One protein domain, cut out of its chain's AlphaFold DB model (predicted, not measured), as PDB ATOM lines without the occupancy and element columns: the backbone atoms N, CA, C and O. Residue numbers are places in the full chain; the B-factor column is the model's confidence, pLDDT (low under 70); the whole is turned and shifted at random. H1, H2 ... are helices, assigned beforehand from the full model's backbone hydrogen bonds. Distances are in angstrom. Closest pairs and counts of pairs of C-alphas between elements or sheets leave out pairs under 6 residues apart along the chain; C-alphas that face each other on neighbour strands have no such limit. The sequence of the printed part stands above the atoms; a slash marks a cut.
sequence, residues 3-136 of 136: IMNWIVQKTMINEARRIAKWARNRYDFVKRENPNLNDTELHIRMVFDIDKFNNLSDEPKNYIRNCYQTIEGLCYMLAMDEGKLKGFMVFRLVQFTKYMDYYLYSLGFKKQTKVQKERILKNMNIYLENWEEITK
ATOM      1  N   ILE A   3     -18.589 -52.276  12.391       76.69
ATOM      2  CA  ILE A   3     -18.144 -51.496  11.220       76.69
ATOM      3  C   ILE A   3     -18.566 -50.022  11.312       76.69
ATOM      4  O   ILE A   3     -17.734 -49.139  11.133       76.69
ATOM      5  N   MET A   4     -19.827 -49.729  11.665       74.06
ATOM      6  CA  MET A   4     -20.294 -48.337  11.804       74.06
ATOM      7  C   MET A   4     -19.526 -47.561  12.883       74.06
ATOM      8  O   MET A   4     -19.144 -46.417  12.659       74.06
ATOM      9  N   ASN A   5     -19.245 -48.187  14.030       83.75
ATOM     10  CA  ASN A   5     -18.459 -47.558  15.096       83.75
ATOM     11  C   ASN A   5     -17.035 -47.221  14.622       83.75
ATOM     12  O   ASN A   5     -16.542 -46.124  14.870       83.75
ATOM     13  N   TRP A   6     -16.408 -48.142  13.886       86.31
ATOM     14  CA  TRP A   6     -15.081 -47.937  13.315       86.31
ATOM     15  C   TRP A   6     -15.062 -46.814  12.270       86.31
ATOM     16  O   TRP A   6     -14.177 -45.961  12.311       86.31
ATOM     17  N   ILE A   7     -16.061 -46.754  11.379       88.56
ATOM     18  CA  ILE A   7     -16.190 -45.668  10.393       88.56
ATOM     19  C   ILE A   7     -16.311 -44.317  11.106       88.56
ATOM     20  O   ILE A   7     -15.587 -43.382  10.772       88.56
ATOM     21  N   VAL A   8     -17.173 -44.221  12.122       88.88
ATOM     22  CA  VAL A   8     -17.364 -42.993  12.907       88.88
ATOM     23  C   VAL A   8     -16.064 -42.561  13.593       88.88
ATOM     24  O   VAL A   8     -15.676 -41.396  13.491       88.88
ATOM     25  N   GLN A   9     -15.343 -43.487  14.230       90.81
ATOM     26  CA  GLN A   9     -14.043 -43.194  14.843       90.81
ATOM     27  C   GLN A   9     -13.012 -42.717  13.817       90.81
ATOM     28  O   GLN A   9     -12.342 -41.709  14.038       90.81
ATOM     29  N   LYS A  10     -12.913 -43.394  12.669       92.81
ATOM     30  CA  LYS A  10     -11.992 -43.012  11.594       92.81
ATOM     31  C   LYS A  10     -12.305 -41.613  11.059       92.81
ATOM     32  O   LYS A  10     -11.382 -40.830  10.839       92.81
ATOM     33  N   THR A  11     -13.584 -41.274  10.911       92.31
ATOM     34  CA  THR A  11     -14.025 -39.924  10.532       92.31
ATOM     35  C   THR A  11     -13.578 -38.884  11.556       92.31
ATOM     36  O   THR A  11     -12.969 -37.892  11.164       92.31
ATOM     37  N   MET A  12     -13.792 -39.125  12.855       95.44
ATOM     38  CA  MET A  12     -13.357 -38.208  13.919       95.44
ATOM     39  C   MET A  12     -11.836 -38.003  13.928       95.44
ATOM     40  O   MET A  12     -11.372 -36.868  13.993       95.44
ATOM     41  N   ILE A  13     -11.053 -39.079  13.809       96.31
ATOM     42  CA  ILE A  13      -9.581 -39.018  13.783       96.31
ATOM     43  C   ILE A  13      -9.083 -38.238  12.561       96.31
ATOM     44  O   ILE A  13      -8.199 -37.386  12.683       96.31
ATOM     45  N   ASN A  14      -9.640 -38.522  11.383       96.06
ATOM     46  CA  ASN A  14      -9.259 -37.843  10.148       96.06
ATOM     47  C   ASN A  14      -9.608 -36.357  10.197       96.06
ATOM     48  O   ASN A  14      -8.814 -35.522   9.765       96.06
ATOM     49  N   GLU A  15     -10.777 -36.026  10.742       96.69
ATOM     50  CA  GLU A  15     -11.213 -34.643  10.876       96.69
ATOM     51  C   GLU A  15     -10.361 -33.883  11.896       96.69
ATOM     52  O   GLU A  15      -9.929 -32.766  11.612       96.69
ATOM     53  N   ALA A  16     -10.009 -34.523  13.015       97.81
ATOM     54  CA  ALA A  16      -9.100 -33.955  14.001       97.81
ATOM     55  C   ALA A  16      -7.733 -33.633  13.383       97.81
ATOM     56  O   ALA A  16      -7.246 -32.509  13.487       97.81
ATOM     57  N   ARG A  17      -7.152 -34.587  12.644       97.62
ATOM     58  CA  ARG A  17      -5.884 -34.390  11.931       97.62
ATOM     59  C   ARG A  17      -5.971 -33.256  10.906       97.62
ATOM     60  O   ARG A  17      -5.052 -32.443  10.809       97.62
ATOM     61  N   ARG A  18      -7.056 -33.209  10.123       97.62
ATOM     62  CA  ARG A  18      -7.275 -32.191   9.083       97.62
ATOM     63  C   ARG A  18      -7.313 -30.789   9.687       97.62
ATOM     64  O   ARG A  18      -6.607 -29.905   9.204       97.62
ATOM     65  N   ILE A  19      -8.118 -30.600  10.730       98.00
ATOM     66  CA  ILE A  19      -8.291 -29.305  11.395       98.00
ATOM     67  C   ILE A  19      -7.010 -28.906  12.130       98.00
ATOM     68  O   ILE A  19      -6.574 -27.775  11.964       98.00
ATOM     69  N   ALA A  20      -6.340 -29.816  12.843       98.06
ATOM     70  CA  ALA A  20      -5.087 -29.500  13.532       98.06
ATOM     71  C   ALA A  20      -3.983 -29.034  12.560       98.06
ATOM     72  O   ALA A  20      -3.277 -28.060  12.830       98.06
ATOM     73  N   LYS A  21      -3.870 -29.670  11.383       97.38
ATOM     74  CA  LYS A  21      -2.935 -29.236  10.331       97.38
ATOM     75  C   LYS A  21      -3.293 -27.852   9.784       97.38
ATOM     76  O   LYS A  21      -2.405 -27.023   9.592       97.38
ATOM     77  N   TRP A  22      -4.579 -27.600   9.538       97.25
ATOM     78  CA  TRP A  22      -5.052 -26.270   9.152       97.25
ATOM     79  C   TRP A  22      -4.726 -25.231  10.237       97.25
ATOM     80  O   TRP A  22      -4.192 -24.173   9.914       97.25
ATOM     81  N   ALA A  23      -4.954 -25.564  11.510       97.50
ATOM     82  CA  ALA A  23      -4.729 -24.682  12.645       97.50
ATOM     83  C   ALA A  23      -3.257 -24.283  12.768       97.50
ATOM     84  O   ALA A  23      -2.968 -23.099  12.864       97.50
ATOM     85  N   ARG A  24      -2.310 -25.228  12.672       96.81
ATOM     86  CA  ARG A  24      -0.867 -24.915  12.685       96.81
ATOM     87  C   ARG A  24      -0.484 -23.952  11.562       96.81
ATOM     88  O   ARG A  24       0.057 -22.884  11.829       96.81
ATOM     89  N   ASN A  25      -0.844 -24.298  10.323       95.12
ATOM     90  CA  ASN A  25      -0.519 -23.487   9.149       95.12
ATOM     91  C   ASN A  25      -1.100 -22.071   9.251       95.12
ATOM     92  O   ASN A  25      -0.446 -21.095   8.884       95.12
ATOM     93  N   ARG A  26      -2.338 -21.953   9.745       96.12
ATOM     94  CA  ARG A  26      -3.021 -20.667   9.872       96.12
ATOM     95  C   ARG A  26      -2.491 -19.852  11.048       96.12
ATOM     96  O   ARG A  26      -2.299 -18.653  10.885       96.12
ATOM     97  N   TYR A  27      -2.226 -20.486  12.187       95.75
ATOM     98  CA  TYR A  27      -1.692 -19.830  13.380       95.75
ATOM     99  C   TYR A  27      -0.329 -19.193  13.094       95.75
ATOM    100  O   TYR A  27      -0.141 -18.020  13.398       95.75
ATOM    101  N   ASP A  28       0.589 -19.919  12.447       93.06
ATOM    102  CA  ASP A  28       1.915 -19.389  12.091       93.06
ATOM    103  C   ASP A  28       1.834 -18.154  11.199       93.06
ATOM    104  O   ASP A  28       2.518 -17.155  11.432       93.06
ATOM    105  N   PHE A  29       0.967 -18.216  10.189       94.38
ATOM    106  CA  PHE A  29       0.728 -17.097   9.292       94.38
ATOM    107  C   PHE A  29       0.155 -15.891  10.049       94.38
ATOM    108  O   PHE A  29       0.705 -14.797   9.983       94.38
ATOM    109  N   VAL A  30      -0.919 -16.091  10.817       95.12
ATOM    110  CA  VAL A  30      -1.608 -14.999  11.519       95.12
ATOM    111  C   VAL A  30      -0.733 -14.389  12.614       95.12
ATOM    112  O   VAL A  30      -0.709 -13.166  12.733       95.12
ATOM    113  N   LYS A  31       0.023 -15.196  13.370       94.38
ATOM    114  CA  LYS A  31       0.941 -14.703  14.407       94.38
ATOM    115  C   LYS A  31       2.070 -13.867  13.816       94.38
ATOM    116  O   LYS A  31       2.444 -12.868  14.421       94.38
ATOM    117  N   ARG A  32       2.595 -14.251  12.647       94.88
ATOM    118  CA  ARG A  32       3.637 -13.484  11.950       94.88
ATOM    119  C   ARG A  32       3.133 -12.111  11.511       94.88
ATOM    120  O   ARG A  32       3.822 -11.125  11.737       94.88
ATOM    121  N   GLU A  33       1.936 -12.057  10.933       94.56
ATOM    122  CA  GLU A  33       1.317 -10.803  10.482       94.56
ATOM    123  C   GLU A  33       0.818  -9.936  11.651       94.56
ATOM    124  O   GLU A  33       0.670  -8.726  11.517       94.56
ATOM    125  N   ASN A  34       0.544 -10.543  12.810       92.81
ATOM    126  CA  ASN A  34      -0.061  -9.875  13.963       92.81
ATOM    127  C   ASN A  34       0.671 -10.246  15.272       92.81
ATOM    128  O   ASN A  34       0.082 -10.871  16.161       92.81
ATOM    129  N   PRO A  35       1.956  -9.877  15.435       92.56
ATOM    130  CA  PRO A  35       2.785 -10.354  16.545       92.56
ATOM    131  C   PRO A  35       2.270  -9.917  17.924       92.56
ATOM    132  O   PRO A  35       2.435 -10.656  18.898       92.56
ATOM    133  N   ASN A  36       1.598  -8.765  17.988       93.75
ATOM    134  CA  ASN A  36       1.146  -8.128  19.227       93.75
ATOM    135  C   ASN A  36      -0.231  -8.600  19.716       93.75
ATOM    136  O   ASN A  36      -0.619  -8.251  20.826       93.75
ATOM    137  N   LEU A  37      -0.969  -9.375  18.912       91.69
ATOM    138  CA  LEU A  37      -2.262  -9.906  19.339       91.69
ATOM    139  C   LEU A  37      -2.079 -10.981  20.411       91.69
ATOM    140  O   LEU A  37      -1.133 -11.785  20.363       91.69
ATOM    141  N   ASN A  38      -3.017 -11.007  21.358       92.00
ATOM    142  CA  ASN A  38      -3.107 -12.093  22.325       92.00
ATOM    143  C   ASN A  38      -3.663 -13.370  21.668       92.00
ATOM    144  O   ASN A  38      -4.208 -13.333  20.565       92.00
ATOM    145  N   ASP A  39      -3.547 -14.514  22.345       89.81
ATOM    146  CA  ASP A  39      -3.949 -15.807  21.772       89.81
ATOM    147  C   ASP A  39      -5.424 -15.849  21.347       89.81
ATOM    148  O   ASP A  39      -5.732 -16.343  20.266       89.81
ATOM    149  N   THR A  40      -6.338 -15.274  22.133       91.94
ATOM    150  CA  THR A  40      -7.772 -15.278  21.791       91.94
ATOM    151  C   THR A  40      -8.037 -14.451  20.533       91.94
ATOM    152  O   THR A  40      -8.778 -14.873  19.646       91.94
ATOM    153  N   GLU A  41      -7.405 -13.283  20.420       92.94
ATOM    154  CA  GLU A  41      -7.502 -12.424  19.236       92.94
ATOM    155  C   GLU A  41      -6.897 -13.091  18.000       92.94
ATOM    156  O   GLU A  41      -7.475 -13.013  16.916       92.94
ATOM    157  N   LEU A  42      -5.774 -13.795  18.162       94.44
ATOM    158  CA  LEU A  42      -5.168 -14.586  17.094       94.44
ATOM    159  C   LEU A  42      -6.115 -15.682  16.616       94.44
ATOM    160  O   LEU A  42      -6.334 -15.805  15.413       94.44
ATOM    161  N   HIS A  43      -6.716 -16.441  17.535       95.19
ATOM    162  CA  HIS A  43      -7.684 -17.486  17.205       95.19
ATOM    163  C   HIS A  43      -8.892 -16.913  16.452       95.19
ATOM    164  O   HIS A  43      -9.273 -17.436  15.406       95.19
ATOM    165  N   ILE A  44      -9.444 -15.784  16.902       94.31
ATOM    166  CA  ILE A  44     -10.517 -15.090  16.176       94.31
ATOM    167  C   ILE A  44     -10.044 -14.692  14.771       94.31
ATOM    168  O   ILE A  44     -10.730 -14.994  13.796       94.31
ATOM    169  N   ARG A  45      -8.850 -14.100  14.636       94.06
ATOM    170  CA  ARG A  45      -8.280 -13.658  13.349       94.06
ATOM    171  C   ARG A  45      -7.960 -14.809  12.389       94.06
ATOM    172  O   ARG A  45      -7.888 -14.600  11.175       94.06
ATOM    173  N   MET A  46      -7.782 -16.031  12.892       95.06
ATOM    174  CA  MET A  46      -7.600 -17.215  12.045       95.06
ATOM    175  C   MET A  46      -8.837 -17.524  11.195       95.06
ATOM    176  O   MET A  46      -8.664 -18.014  10.075       95.06
ATOM    177  N   VAL A  47     -10.035 -17.223  11.709       93.12
ATOM    178  CA  VAL A  47     -11.332 -17.559  11.094       93.12
ATOM    179  C   VAL A  47     -12.046 -16.318  10.560       93.12
ATOM    180  O   VAL A  47     -12.573 -16.338   9.450       93.12
ATOM    181  N   PHE A  48     -12.033 -15.226  11.321       89.94
ATOM    182  CA  PHE A  48     -12.805 -14.027  11.034       89.94
ATOM    183  C   PHE A  48     -11.937 -12.860  10.579       89.94
ATOM    184  O   PHE A  48     -10.793 -12.666  11.004       89.94
ATOM    185  N   ASP A  49     -12.547 -12.013   9.753       85.75
ATOM    186  CA  ASP A  49     -12.087 -10.641   9.667       85.75
ATOM    187  C   ASP A  49     -12.466  -9.881  10.950       85.75
ATOM    188  O   ASP A  49     -13.584 -10.054  11.433       85.75
ATOM    189  N   ILE A  50     -11.554  -9.084  11.522       79.06
ATOM    190  CA  ILE A  50     -11.799  -8.385  12.797       79.06
ATOM    191  C   ILE A  50     -12.977  -7.422  12.672       79.06
ATOM    192  O   ILE A  50     -13.787  -7.352  13.594       79.06
ATOM    193  N   ASP A  51     -13.132  -6.748  11.535       82.94
ATOM    194  CA  ASP A  51     -14.227  -5.803  11.339       82.94
ATOM    195  C   ASP A  51     -15.558  -6.551  11.254       82.94
ATOM    196  O   ASP A  51     -16.542  -6.180  11.894       82.94
ATOM    197  N   LYS A  52     -15.572  -7.694  10.556       85.62
ATOM    198  CA  LYS A  52     -16.748  -8.578  10.517       85.62
ATOM    199  C   LYS A  52     -17.082  -9.147  11.891       85.62
ATOM    200  O   LYS A  52     -18.253  -9.189  12.253       85.62
ATOM    201  N   PHE A  53     -16.074  -9.564  12.651       89.00
ATOM    202  CA  PHE A  53     -16.252 -10.073  14.007       89.00
ATOM    203  C   PHE A  53     -16.781  -8.989  14.951       89.00
ATOM    204  O   PHE A  53     -17.641  -9.248  15.793       89.00
ATOM    205  N   ASN A  54     -16.287  -7.761  14.810       88.38
ATOM    206  CA  ASN A  54     -16.699  -6.652  15.654       88.38
ATOM    207  C   ASN A  54     -18.145  -6.230  15.419       88.38
ATOM    208  O   ASN A  54     -18.783  -5.824  16.390       88.38
ATOM    209  N   ASN A  55     -18.641  -6.414  14.195       91.50
ATOM    210  CA  ASN A  55     -20.015  -6.135  13.787       91.50
ATOM    211  C   ASN A  55     -21.025  -7.236  14.164       91.50
ATOM    212  O   ASN A  55     -22.215  -7.081  13.892       91.50
ATOM    213  N   LEU A  56     -20.585  -8.350  14.761       90.88
ATOM    214  CA  LEU A  56     -21.504  -9.346  15.314       90.88
ATOM    215  C   LEU A  56     -22.250  -8.777  16.527       90.88
ATOM    216  O   LEU A  56     -21.691  -7.997  17.299       90.88
ATOM    217  N   SER A  57     -23.489  -9.230  16.724       93.12
ATOM    218  CA  SER A  57     -24.227  -8.978  17.962       93.12
ATOM    219  C   SER A  57     -23.521  -9.606  19.169       93.12
ATOM    220  O   SER A  57     -22.724 -10.541  19.037       93.12
ATOM    221  N   ASP A  58     -23.809  -9.090  20.365       93.12
ATOM    222  CA  ASP A  58     -23.058  -9.441  21.576       93.12
ATOM    223  C   ASP A  58     -23.105 -10.934  21.911       93.12
ATOM    224  O   ASP A  58     -22.092 -11.510  22.298       93.12
ATOM    225  N   GLU A  59     -24.252 -11.584  21.731       92.31
ATOM    226  CA  GLU A  59     -24.431 -13.000  22.058       92.31
ATOM    227  C   GLU A  59     -23.504 -13.936  21.249       92.31
ATOM    228  O   GLU A  59     -22.664 -14.603  21.866       92.31
ATOM    229  N   PRO A  60     -23.536 -13.969  19.898       90.38
ATOM    230  CA  PRO A  60     -22.614 -14.797  19.116       90.38
ATOM    231  C   PRO A  60     -21.151 -14.375  19.298       90.38
ATOM    232  O   PRO A  60     -20.256 -15.221  19.309       90.38
ATOM    233  N   LYS A  61     -20.887 -13.080  19.496       93.00
ATOM    234  CA  LYS A  61     -19.535 -12.569  19.748       93.00
ATOM    235  C   LYS A  61     -18.959 -13.108  21.059       93.00
ATOM    236  O   LYS A  61     -17.801 -13.534  21.099       93.00
ATOM    237  N   ASN A  62     -19.766 -13.126  22.118       93.06
ATOM    238  CA  ASN A  62     -19.398 -13.677  23.419       93.06
ATOM    239  C   ASN A  62     -19.237 -15.196  23.354       93.06
ATOM    240  O   ASN A  62     -18.270 -15.723  23.903       93.06
ATOM    241  N   TYR A  63     -20.122 -15.886  22.633       92.94
ATOM    242  CA  TYR A  63     -20.010 -17.323  22.395       92.94
ATOM    243  C   TYR A  63     -18.669 -17.699  21.749       92.94
ATOM    244  O   TYR A  63     -17.917 -18.509  22.297       92.94
ATOM    245  N   ILE A  64     -18.319 -17.034  20.642       93.31
ATOM    246  CA  ILE A  64     -17.050 -17.252  19.935       93.31
ATOM    247  C   ILE A  64     -15.863 -16.942  20.849       93.31
ATOM    248  O   ILE A  64     -14.960 -17.765  20.972       93.31
ATOM    249  N   ARG A  65     -15.860 -15.790  21.539       92.38
ATOM    250  CA  ARG A  65     -14.772 -15.416  22.466       92.38
ATOM    251  C   ARG A  65     -14.546 -16.456  23.547       92.38
ATOM    252  O   ARG A  65     -13.402 -16.743  23.879       92.38
ATOM    253  N   ASN A  66     -15.623 -17.005  24.092       92.25
ATOM    254  CA  ASN A  66     -15.557 -17.988  25.160       92.25
ATOM    255  C   ASN A  66     -15.063 -19.356  24.672       92.25
ATOM    256  O   ASN A  66     -14.369 -20.048  25.416       92.25
ATOM    257  N   CYS A  67     -15.370 -19.731  23.429       92.75
ATOM    258  CA  CYS A  67     -14.865 -20.964  22.831       92.75
ATOM    259  C   CYS A  67     -13.420 -20.812  22.330       92.75
ATOM    260  O   CYS A  67     -12.624 -21.733  22.464       92.75
ATOM    261  N   TYR A  68     -13.041 -19.649  21.797       94.25
ATOM    262  CA  TYR A  68     -11.741 -19.429  21.143       94.25
ATOM    263  C   TYR A  68     -10.641 -18.979  22.118       94.25
ATOM    264  O   TYR A  68      -9.563 -18.561  21.694       94.25
ATOM    265  N   GLN A  69     -10.869 -19.090  23.432       92.81
ATOM    266  CA  GLN A  69      -9.848 -18.800  24.453       92.81
ATOM    267  C   GLN A  69      -8.610 -19.699  24.315       92.81
ATOM    268  O   GLN A  69      -7.525 -19.334  24.761       92.81
ATOM    269  N   THR A  70      -8.770 -20.875  23.703       96.06
ATOM    270  CA  THR A  70      -7.688 -21.811  23.391       96.06
ATOM    271  C   THR A  70      -7.784 -22.266  21.935       96.06
ATOM    272  O   THR A  70      -8.836 -22.156  21.297       96.06
ATOM    273  N   ILE A  71      -6.677 -22.787  21.400       97.44
ATOM    274  CA  ILE A  71      -6.648 -23.310  20.032       97.44
ATOM    275  C   ILE A  71      -7.533 -24.556  19.904       97.44
ATOM    276  O   ILE A  71      -8.165 -24.772  18.870       97.44
ATOM    277  N   GLU A  72      -7.624 -25.349  20.971       97.62
ATOM    278  CA  GLU A  72      -8.487 -26.518  21.075       97.62
ATOM    279  C   GLU A  72      -9.948 -26.116  20.929       97.62
ATOM    280  O   GLU A  72     -10.640 -26.686  20.092       97.62
ATOM    281  N   GLY A  73     -10.409 -25.110  21.678       96.81
ATOM    282  CA  GLY A  73     -11.804 -24.685  21.622       96.81
ATOM    283  C   GLY A  73     -12.205 -24.097  20.272       96.81
ATOM    284  O   GLY A  73     -13.287 -24.409  19.770       96.81
ATOM    285  N   LEU A  74     -11.296 -23.376  19.608       97.00
ATOM    286  CA  LEU A  74     -11.473 -23.002  18.204       97.00
ATOM    287  C   LEU A  74     -11.645 -24.234  17.306       97.00
ATOM    288  O   LEU A  74     -12.585 -24.313  16.515       97.00
ATOM    289  N   CYS A  75     -10.766 -25.225  17.443       97.62
ATOM    290  CA  CYS A  75     -10.809 -26.429  16.618       97.62
ATOM    291  C   CYS A  75     -12.029 -27.315  16.911       97.62
ATOM    292  O   CYS A  75     -12.531 -27.979  16.003       97.62
ATOM    293  N   TYR A  76     -12.515 -27.334  18.154       96.81
ATOM    294  CA  TYR A  76     -13.748 -28.021  18.525       96.81
ATOM    295  C   TYR A  76     -14.941 -27.366  17.838       96.81
ATOM    296  O   TYR A  76     -15.678 -28.056  17.142       96.81
ATOM    297  N   MET A  77     -15.097 -26.046  17.952       95.25
ATOM    298  CA  MET A  77     -16.218 -25.331  17.336       95.25
ATOM    299  C   MET A  77     -16.248 -25.520  15.812       95.25
ATOM    300  O   MET A  77     -17.291 -25.868  15.258       95.25
ATOM    301  N   LEU A  78     -15.091 -25.430  15.141       95.19
ATOM    302  CA  LEU A  78     -14.987 -25.698  13.700       95.19
ATOM    303  C   LEU A  78     -15.434 -27.112  13.312       95.19
ATOM    304  O   LEU A  78     -15.925 -27.322  12.205       95.19
ATOM    305  N   ALA A  79     -15.243 -28.099  14.187       94.50
ATOM    306  CA  ALA A  79     -15.653 -29.472  13.923       94.50
ATOM    307  C   ALA A  79     -17.127 -29.727  14.272       94.50
ATOM    308  O   ALA A  79     -17.795 -30.473  13.552       94.50
ATOM    309  N   MET A  80     -17.604 -29.152  15.378       92.69
ATOM    310  CA  MET A  80     -18.838 -29.550  16.062       92.69
ATOM    311  C   MET A  80     -20.023 -28.615  15.805       92.69
ATOM    312  O   MET A  80     -21.148 -29.095  15.762       92.69
ATOM    313  N   ASP A  81     -19.796 -27.323  15.569       84.12
ATOM    314  CA  ASP A  81     -20.885 -26.362  15.324       84.12
ATOM    315  C   ASP A  81     -21.033 -26.022  13.839       84.12
ATOM    316  O   ASP A  81     -22.142 -25.815  13.328       84.12
ATOM    317  N   GLU A  82     -19.901 -26.004  13.136       80.50
ATOM    318  CA  GLU A  82     -19.796 -25.606  11.729       80.50
ATOM    319  C   GLU A  82     -19.392 -26.768  10.810       80.50
ATOM    320  O   GLU A  82     -19.500 -26.673   9.588       80.50
ATOM    321  N   GLY A  83     -18.919 -27.872  11.392       85.88
ATOM    322  CA  GLY A  83     -18.212 -28.923  10.673       85.88
ATOM    323  C   GLY A  83     -18.933 -30.263  10.590       85.88
ATOM    324  O   GLY A  83     -20.134 -30.406  10.814       85.88
ATOM    325  N   LYS A  84     -18.147 -31.293  10.262       88.25
ATOM    326  CA  LYS A  84     -18.637 -32.653   9.981       88.25
ATOM    327  C   LYS A  84     -19.199 -33.395  11.190       88.25
ATOM    328  O   LYS A  84     -19.775 -34.464  11.007       88.25
ATOM    329  N   LEU A  85     -18.985 -32.886  12.401       90.56
ATOM    330  CA  LEU A  85     -19.478 -33.494  13.635       90.56
ATOM    331  C   LEU A  85     -20.713 -32.771  14.181       90.56
ATOM    332  O   LEU A  85     -21.177 -33.099  15.272       90.56
ATOM    333  N   LYS A  86     -21.277 -31.825  13.423       90.81
ATOM    334  CA  LYS A  86     -22.524 -31.163  13.793       90.81
ATOM    335  C   LYS A  86     -23.652 -32.169  13.990       90.81
ATOM    336  O   LYS A  86     -23.899 -33.018  13.136       90.81
ATOM    337  N   GLY A  87     -24.323 -32.070  15.137       88.06
ATOM    338  CA  GLY A  87     -25.416 -32.967  15.526       88.06
ATOM    339  C   GLY A  87     -24.970 -34.344  16.025       88.06
ATOM    340  O   GLY A  87     -25.815 -35.205  16.265       88.06
ATOM    341  N   PHE A  88     -23.665 -34.589  16.195       90.56
ATOM    342  CA  PHE A  88     -23.203 -35.826  16.820       90.56
ATOM    343  C   PHE A  88     -23.574 -35.857  18.305       90.56
ATOM    344  O   PHE A  88     -23.640 -34.836  18.985       90.56
ATOM    345  N   MET A  89     -23.765 -37.068  18.828       90.75
ATOM    346  CA  MET A  89     -24.046 -37.282  20.247       90.75
ATOM    347  C   MET A  89     -22.892 -36.781  21.127       90.75
ATOM    348  O   MET A  89     -21.725 -37.017  20.809       90.75
ATOM    349  N   VAL A  90     -23.223 -36.185  22.279       90.31
ATOM    350  CA  VAL A  90     -22.273 -35.586  23.241       90.31
ATOM    351  C   VAL A  90     -21.077 -36.497  23.540       90.31
ATOM    352  O   VAL A  90     -19.936 -36.049  23.480       90.31
ATOM    353  N   PHE A  91     -21.291 -37.796  23.773       89.38
ATOM    354  CA  PHE A  91     -20.186 -38.716  24.063       89.38
ATOM    355  C   PHE A  91     -19.185 -38.856  22.897       89.38
ATOM    356  O   PHE A  91     -17.990 -39.035  23.129       89.38
ATOM    357  N   ARG A  92     -19.638 -38.755  21.637       91.00
ATOM    358  CA  ARG A  92     -18.756 -38.758  20.456       91.00
ATOM    359  C   ARG A  92     -17.983 -37.458  20.343       91.00
ATOM    360  O   ARG A  92     -16.806 -37.490  20.008       91.00
ATOM    361  N   LEU A  93     -18.626 -36.340  20.663       93.12
ATOM    362  CA  LEU A  93     -17.967 -35.039  20.708       93.12
ATOM    363  C   LEU A  93     -16.856 -35.036  21.764       93.12
ATOM    364  O   LEU A  93     -15.723 -34.674  21.458       93.12
ATOM    365  N   VAL A  94     -17.133 -35.570  22.957       92.25
ATOM    366  CA  VAL A  94     -16.130 -35.792  24.010       92.25
ATOM    367  C   VAL A  94     -14.984 -36.678  23.510       92.25
ATOM    368  O   VAL A  94     -13.823 -36.295  23.653       92.25
ATOM    369  N   GLN A  95     -15.269 -37.815  22.860       92.25
ATOM    370  CA  GLN A  95     -14.229 -38.669  22.260       92.25
ATOM    371  C   GLN A  95     -13.376 -37.911  21.236       92.25
ATOM    372  O   GLN A  95     -12.152 -38.041  21.231       92.25
ATOM    373  N   PHE A  96     -14.001 -37.089  20.392       95.31
ATOM    374  CA  PHE A  96     -13.289 -36.279  19.413       95.31
ATOM    375  C   PHE A  96     -12.308 -35.303  20.064       95.31
ATOM    376  O   PHE A  96     -11.197 -35.158  19.551       95.31
ATOM    377  N   THR A  97     -12.658 -34.691  21.202       95.50
ATOM    378  CA  THR A  97     -11.736 -33.774  21.895       95.50
ATOM    379  C   THR A  97     -10.396 -34.439  22.208       95.50
ATOM    380  O   THR A  97      -9.363 -33.809  22.039       95.50
ATOM    381  N   LYS A  98     -10.380 -35.732  22.573       94.38
ATOM    382  CA  LYS A  98      -9.139 -36.490  22.826       94.38
ATOM    383  C   LYS A  98      -8.266 -36.571  21.573       94.38
ATOM    384  O   LYS A  98      -7.056 -36.371  21.650       94.38
ATOM    385  N   TYR A  99      -8.869 -36.863  20.420       96.44
ATOM    386  CA  TYR A  99      -8.132 -36.930  19.155       96.44
ATOM    387  C   TYR A  99      -7.612 -35.557  18.737       96.44
ATOM    388  O   TYR A  99      -6.466 -35.448  18.308       96.44
ATOM    389  N   MET A 100      -8.436 -34.521  18.878       98.06
ATOM    390  CA  MET A 100      -8.042 -33.152  18.566       98.06
ATOM    391  C   MET A 100      -6.871 -32.690  19.434       98.06
ATOM    392  O   MET A 100      -5.855 -32.259  18.895       98.06
ATOM    393  N   ASP A 101      -6.976 -32.866  20.752       97.31
ATOM    394  CA  ASP A 101      -5.927 -32.525  21.717       97.31
ATOM    395  C   ASP A 101      -4.608 -33.207  21.347       97.31
ATOM    396  O   ASP A 101      -3.576 -32.555  21.211       97.31
ATOM    397  N   TYR A 102      -4.650 -34.518  21.092       97.25
ATOM    398  CA  TYR A 102      -3.479 -35.283  20.670       97.25
ATOM    399  C   TYR A 102      -2.805 -34.687  19.421       97.25
ATOM    400  O   TYR A 102      -1.582 -34.512  19.391       97.25
ATOM    401  N   TYR A 103      -3.584 -34.343  18.392       98.25
ATOM    402  CA  TYR A 103      -3.017 -33.786  17.165       98.25
ATOM    403  C   TYR A 103      -2.494 -32.360  17.346       98.25
ATOM    404  O   TYR A 103      -1.425 -32.049  16.832       98.25
ATOM    405  N   LEU A 104      -3.179 -31.507  18.105       98.06
ATOM    406  CA  LEU A 104      -2.689 -30.156  18.385       98.06
ATOM    407  C   LEU A 104      -1.376 -30.196  19.177       98.06
ATOM    408  O   LEU A 104      -0.420 -29.502  18.831       98.06
ATOM    409  N   TYR A 105      -1.273 -31.072  20.177       97.69
ATOM    410  CA  TYR A 105      -0.061 -31.182  20.995       97.69
ATOM    411  C   TYR A 105       1.111 -31.784  20.228       97.69
ATOM    412  O   TYR A 105       2.243 -31.340  20.404       97.69
ATOM    413  N   SER A 106       0.859 -32.748  19.339       97.44
ATOM    414  CA  SER A 106       1.916 -33.276  18.464       97.44
ATOM    415  C   SER A 106       2.419 -32.248  17.441       97.44
ATOM    416  O   SER A 106       3.534 -32.384  16.947       97.44
ATOM    417  N   LEU A 107       1.648 -31.186  17.176       96.94
ATOM    418  CA  LEU A 107       2.051 -30.029  16.364       96.94
ATOM    419  C   LEU A 107       2.631 -28.868  17.197       96.94
ATOM    420  O   LEU A 107       2.815 -27.768  16.674       96.94
ATOM    421  N   GLY A 108       2.920 -29.096  18.483       95.44
ATOM    422  CA  GLY A 108       3.628 -28.148  19.346       95.44
ATOM    423  C   GLY A 108       2.761 -27.066  19.994       95.44
ATOM    424  O   GLY A 108       3.304 -26.125  20.567       95.44
ATOM    425  N   PHE A 109       1.428 -27.166  19.928       95.62
ATOM    426  CA  PHE A 109       0.566 -26.259  20.686       95.62
ATOM    427  C   PHE A 109       0.652 -26.530  22.194       95.62
ATOM    428  O   PHE A 109       0.780 -27.675  22.638       95.62
ATOM    429  N   LYS A 110       0.568 -25.460  22.993       93.19
ATOM    430  CA  LYS A 110       0.523 -25.556  24.453       93.19
ATOM    431  C   LYS A 110      -0.762 -26.262  24.875       93.19
ATOM    432  O   LYS A 110      -1.833 -25.927  24.386       93.19
ATOM    433  N   LYS A 111      -0.644 -27.195  25.821       95.19
ATOM    434  CA  LYS A 111      -1.791 -27.926  26.362       95.19
ATOM    435  C   LYS A 111      -2.726 -27.003  27.136       95.19
ATOM    436  O   LYS A 111      -2.267 -26.322  28.060       95.19
ATOM    437  N   GLN A 112      -4.019 -27.035  26.826       94.31
ATOM    438  CA  GLN A 112      -5.029 -26.447  27.696       94.31
ATOM    439  C   GLN A 112      -5.121 -27.188  29.034       94.31
ATOM    440  O   GLN A 112      -4.871 -28.391  29.153       94.31
ATOM    441  N   THR A 113      -5.521 -26.452  30.063       93.44
ATOM    442  CA  THR A 113      -5.856 -27.013  31.372       93.44
ATOM    443  C   THR A 113      -7.223 -27.699  31.339       93.44
ATOM    444  O   THR A 113      -8.084 -27.376  30.519       93.44
ATOM    445  N   LYS A 114      -7.462 -28.602  32.298       91.00
ATOM    446  CA  LYS A 114      -8.777 -29.228  32.508       91.00
ATOM    447  C   LYS A 114      -9.894 -28.186  32.645       91.00
ATOM    448  O   LYS A 114     -10.918 -28.297  31.982       91.00
ATOM    449  N   VAL A 115      -9.655 -27.136  33.434       91.56
ATOM    450  CA  VAL A 115     -10.628 -26.058  33.680       91.56
ATOM    451  C   VAL A 115     -10.981 -25.302  32.395       91.56
ATOM    452  O   VAL A 115     -12.149 -24.986  32.173       91.56
ATOM    453  N   GLN A 116      -9.998 -25.028  31.529       93.25
ATOM    454  CA  GLN A 116     -10.255 -24.407  30.224       93.25
ATOM    455  C   GLN A 116     -11.115 -25.315  29.345       93.25
ATOM    456  O   GLN A 116     -12.131 -24.861  28.818       93.25
ATOM    457  N   LYS A 117     -10.760 -26.601  29.254       93.19
ATOM    458  CA  LYS A 117     -11.511 -27.579  28.464       93.19
ATOM    459  C   LYS A 117     -12.961 -27.694  28.929       93.19
ATOM    460  O   LYS A 117     -13.873 -27.602  28.116       93.19
ATOM    461  N   GLU A 118     -13.191 -27.834  30.232       91.50
ATOM    462  CA  GLU A 118     -14.540 -27.911  30.802       91.50
ATOM    463  C   GLU A 118     -15.360 -26.651  30.527       91.50
ATOM    464  O   GLU A 118     -16.543 -26.748  30.208       91.50
ATOM    465  N   ARG A 119     -14.745 -25.466  30.620       91.69
ATOM    466  CA  ARG A 119     -15.415 -24.201  30.305       91.69
ATOM    467  C   ARG A 119     -15.834 -24.141  28.838       91.69
ATOM    468  O   ARG A 119     -16.977 -23.797  28.560       91.69
ATOM    469  N   ILE A 120     -14.937 -24.497  27.918       93.69
ATOM    470  CA  ILE A 120     -15.219 -24.528  26.477       93.69
ATOM    471  C   ILE A 120     -16.365 -25.498  26.183       93.69
ATOM    472  O   ILE A 120     -17.345 -25.113  25.554       93.69
ATOM    473  N   LEU A 121     -16.283 -26.729  26.694       92.25
ATOM    474  CA  LEU A 121     -17.309 -27.743  26.458       92.25
ATOM    475  C   LEU A 121     -18.670 -27.340  27.036       92.25
ATOM    476  O   LEU A 121     -19.685 -27.530  26.371       92.25
ATOM    477  N   LYS A 122     -18.701 -26.708  28.218       91.00
ATOM    478  CA  LYS A 122     -19.933 -26.135  28.781       91.00
ATOM    479  C   LYS A 122     -20.531 -25.057  27.882       91.00
ATOM    480  O   LYS A 122     -21.733 -25.094  27.651       91.00
ATOM    481  N   ASN A 123     -19.716 -24.140  27.357       92.12
ATOM    482  CA  ASN A 123     -20.209 -23.109  26.440       92.12
ATOM    483  C   ASN A 123     -20.825 -23.731  25.185       92.12
ATOM    484  O   ASN A 123     -21.906 -23.325  24.787       92.12
ATOM    485  N   MET A 124     -20.198 -24.772  24.632       90.56
ATOM    486  CA  MET A 124     -20.705 -25.506  23.467       90.56
ATOM    487  C   MET A 124     -21.922 -26.405  23.767       90.56
ATOM    488  O   MET A 124     -22.350 -27.164  22.902       90.56
ATOM    489  N   ASN A 125     -22.477 -26.368  24.985       89.00
ATOM    490  CA  ASN A 125     -23.536 -27.272  25.454       89.00
ATOM    491  C   ASN A 125     -23.163 -28.768  25.370       89.00
ATOM    492  O   ASN A 125     -24.020 -29.642  25.252       89.00
ATOM    493  N   ILE A 126     -21.870 -29.079  25.472       86.50
ATOM    494  CA  ILE A 126     -21.320 -30.436  25.503       86.50
ATOM    495  C   ILE A 126     -20.982 -30.744  26.960       86.50
ATOM    496  O   ILE A 126     -19.830 -30.687  27.382       86.50
ATOM    497  N   TYR A 127     -22.004 -31.030  27.764       76.44
ATOM    498  CA  TYR A 127     -21.801 -31.408  29.158       76.44
ATOM    499  C   TYR A 127     -21.980 -32.910  29.351       76.44
ATOM    500  O   TYR A 127     -23.010 -33.481  28.993       76.44
ATOM    501  N   LEU A 128     -20.959 -33.542  29.925       70.50
ATOM    502  CA  LEU A 128     -20.994 -34.937  30.329       70.50
ATOM    503  C   LEU A 128     -20.182 -35.086  31.613       70.50
ATOM    504  O   LEU A 128     -18.979 -34.810  31.631       70.50
ATOM    505  N   GLU A 129     -20.845 -35.486  32.694       74.25
ATOM    506  CA  GLU A 129     -20.162 -35.831  33.939       74.25
ATOM    507  C   GLU A 129     -19.176 -36.979  33.697       74.25
ATOM    508  O   GLU A 129     -19.422 -37.863  32.876       74.25
ATOM    509  N   ASN A 130     -18.031 -36.943  34.382       70.44
ATOM    510  CA  ASN A 130     -16.982 -37.967  34.287       70.44
ATOM    511  C   ASN A 130     -16.483 -38.246  32.855       70.44
ATOM    512  O   ASN A 130     -16.016 -39.344  32.551       70.44
ATOM    513  N   TRP A 131     -16.521 -37.240  31.970       71.44
ATOM    514  CA  TRP A 131     -16.048 -37.347  30.581       71.44
ATOM    515  C   TRP A 131     -14.625 -37.920  30.456       71.44
ATOM    516  O   TRP A 131     -14.299 -38.557  29.453       71.44
ATOM    517  N   GLU A 132     -13.792 -37.735  31.483       69.06
ATOM    518  CA  GLU A 132     -12.435 -38.274  31.561       69.06
ATOM    519  C   GLU A 132     -12.406 -39.798  31.395       69.06
ATOM    520  O   GLU A 132     -11.518 -40.312  30.716       69.06
ATOM    521  N   GLU A 133     -13.397 -40.521  31.925       69.44
ATOM    522  CA  GLU A 133     -13.490 -41.984  31.834       69.44
ATOM    523  C   GLU A 133     -13.754 -42.471  30.409       69.44
ATOM    524  O   GLU A 133     -13.221 -43.498  29.998       69.44
ATOM    525  N   ILE A 134     -14.500 -41.695  29.624       63.59
ATOM    526  CA  ILE A 134     -14.765 -41.968  28.201       63.59
ATOM    527  C   ILE A 134     -13.515 -41.707  27.357       63.59
ATOM    528  O   ILE A 134     -13.357 -42.260  26.265       63.59
ATOM    529  N   THR A 135     -12.633 -40.844  27.858       58.72
ATOM    530  CA  THR A 135     -11.369 -40.494  27.217       58.72
ATOM    531  C   THR A 135     -10.161 -41.246  27.771       58.72
ATOM    532  O   THR A 135      -9.059 -40.966  27.300       58.72
ATOM    533  N   LYS A 136     -10.316 -42.196  28.704       56.81
ATOM    534  CA  LYS A 136      -9.241 -43.153  29.032       56.81
ATOM    535  C   LYS A 136      -8.888 -43.963  27.780       56.81
ATOM    536  O   LYS A 136      -7.681 -44.013  27.451       56.81
TER     537      LYS A 136
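This is residues 3 to 136 of the 136 residues of an uncharacterized protein of Candidatus Atribacteria bacterium HGW-Atribacteria-1 (UniProt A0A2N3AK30). One long helix, H1, runs the length of the domain along one side of a compact body of shorter helices. H5 sits in the middle, with H1 and H6 packed on it and crossing each other, and H7 on its side away from H1; H2, H3 and H4 fold back from the last part of H1 toward H5, while short H8 packs on residues 91 to 95 of H6. The printed part has 134 residues, with eight named helices in the order H1 to H8 and no named strand, and its class is all helix. It is compact, with a radius of gyration of the C-alphas of 14.7 A, and spans 45 by 30 by 25 A.

H1, residues 3 to 33, touches H2, residues 39 to 47, with residues 26 to 31 alone; the closest C-alphas, Arg 26 and Met 46, are 6.1 A apart, and the lines are only just about perpendicular at 72 degrees. H3, residues 50 to 54, is close to H2 but not clearly touching, the closest C-alphas being Ile 44 and Ile 50 at 7.6 A. H4, residues 58 to 67, only just touches H2, with 3 pairs of C-alphas within 8 A, the closest Thr 40 and Arg 65 at 7.0 A. H5, residues 71 to 80, is the hub, touching four helices. It touches H4 only at the corner, the closest C-alphas being Cys 67 and Gly 73 at 5.0 A. Residues 15 to 23 of H1 touch H5, the closest C-alphas being Ile 19 and Cys 75 at 6.5 A, at a steep tilt of 46 degrees, opposite ways. H6, residues 90 to 106, forms a helical hairpin with H5 at 41 degrees, their closest C-alphas being Glu 72 and Asp 101 at 6.6 A. H6 also touches H1, the closest C-alphas being Ala 16 and Met 100 at 4.8 A, at a steep tilt of 46 degrees, the same way. H7, residues 114 to 123, touches H4 at a shallow tilt of 31 degrees, opposite ways, with the C-alphas of Cys 67 and Ile 120 closest at 5.1 A. H8, residues 131 to 134, touches H6, the closest C-alphas being Val 94 and Trp 131 at 6.8 A. Every O i to N i+4 pair is within hydrogen-bond range in H1, H3, H4, H5 and H7, against 4 of 5 in H2 and 11 of 13 in H6; H8 is too short for such a pair.

H1 begins at C-alpha 3 (-18.144, -51.496, 11.220) and measures 45.1 A from first to last C-alpha. H6 measures 24.8 A, and H8 ends at C-alpha 134 (-14.765, -41.968, 28.201).

The C-alphas of Ile 3 and Asn 36, the two farthest apart, are 48.1 A apart. The printed part has no cut, and no link is long. Residues 54 to 60, of which 58 to 60 belong to H4, stand free. Mean pLDDT of the printed part is 90.9; residues 132 to 136 are under 70.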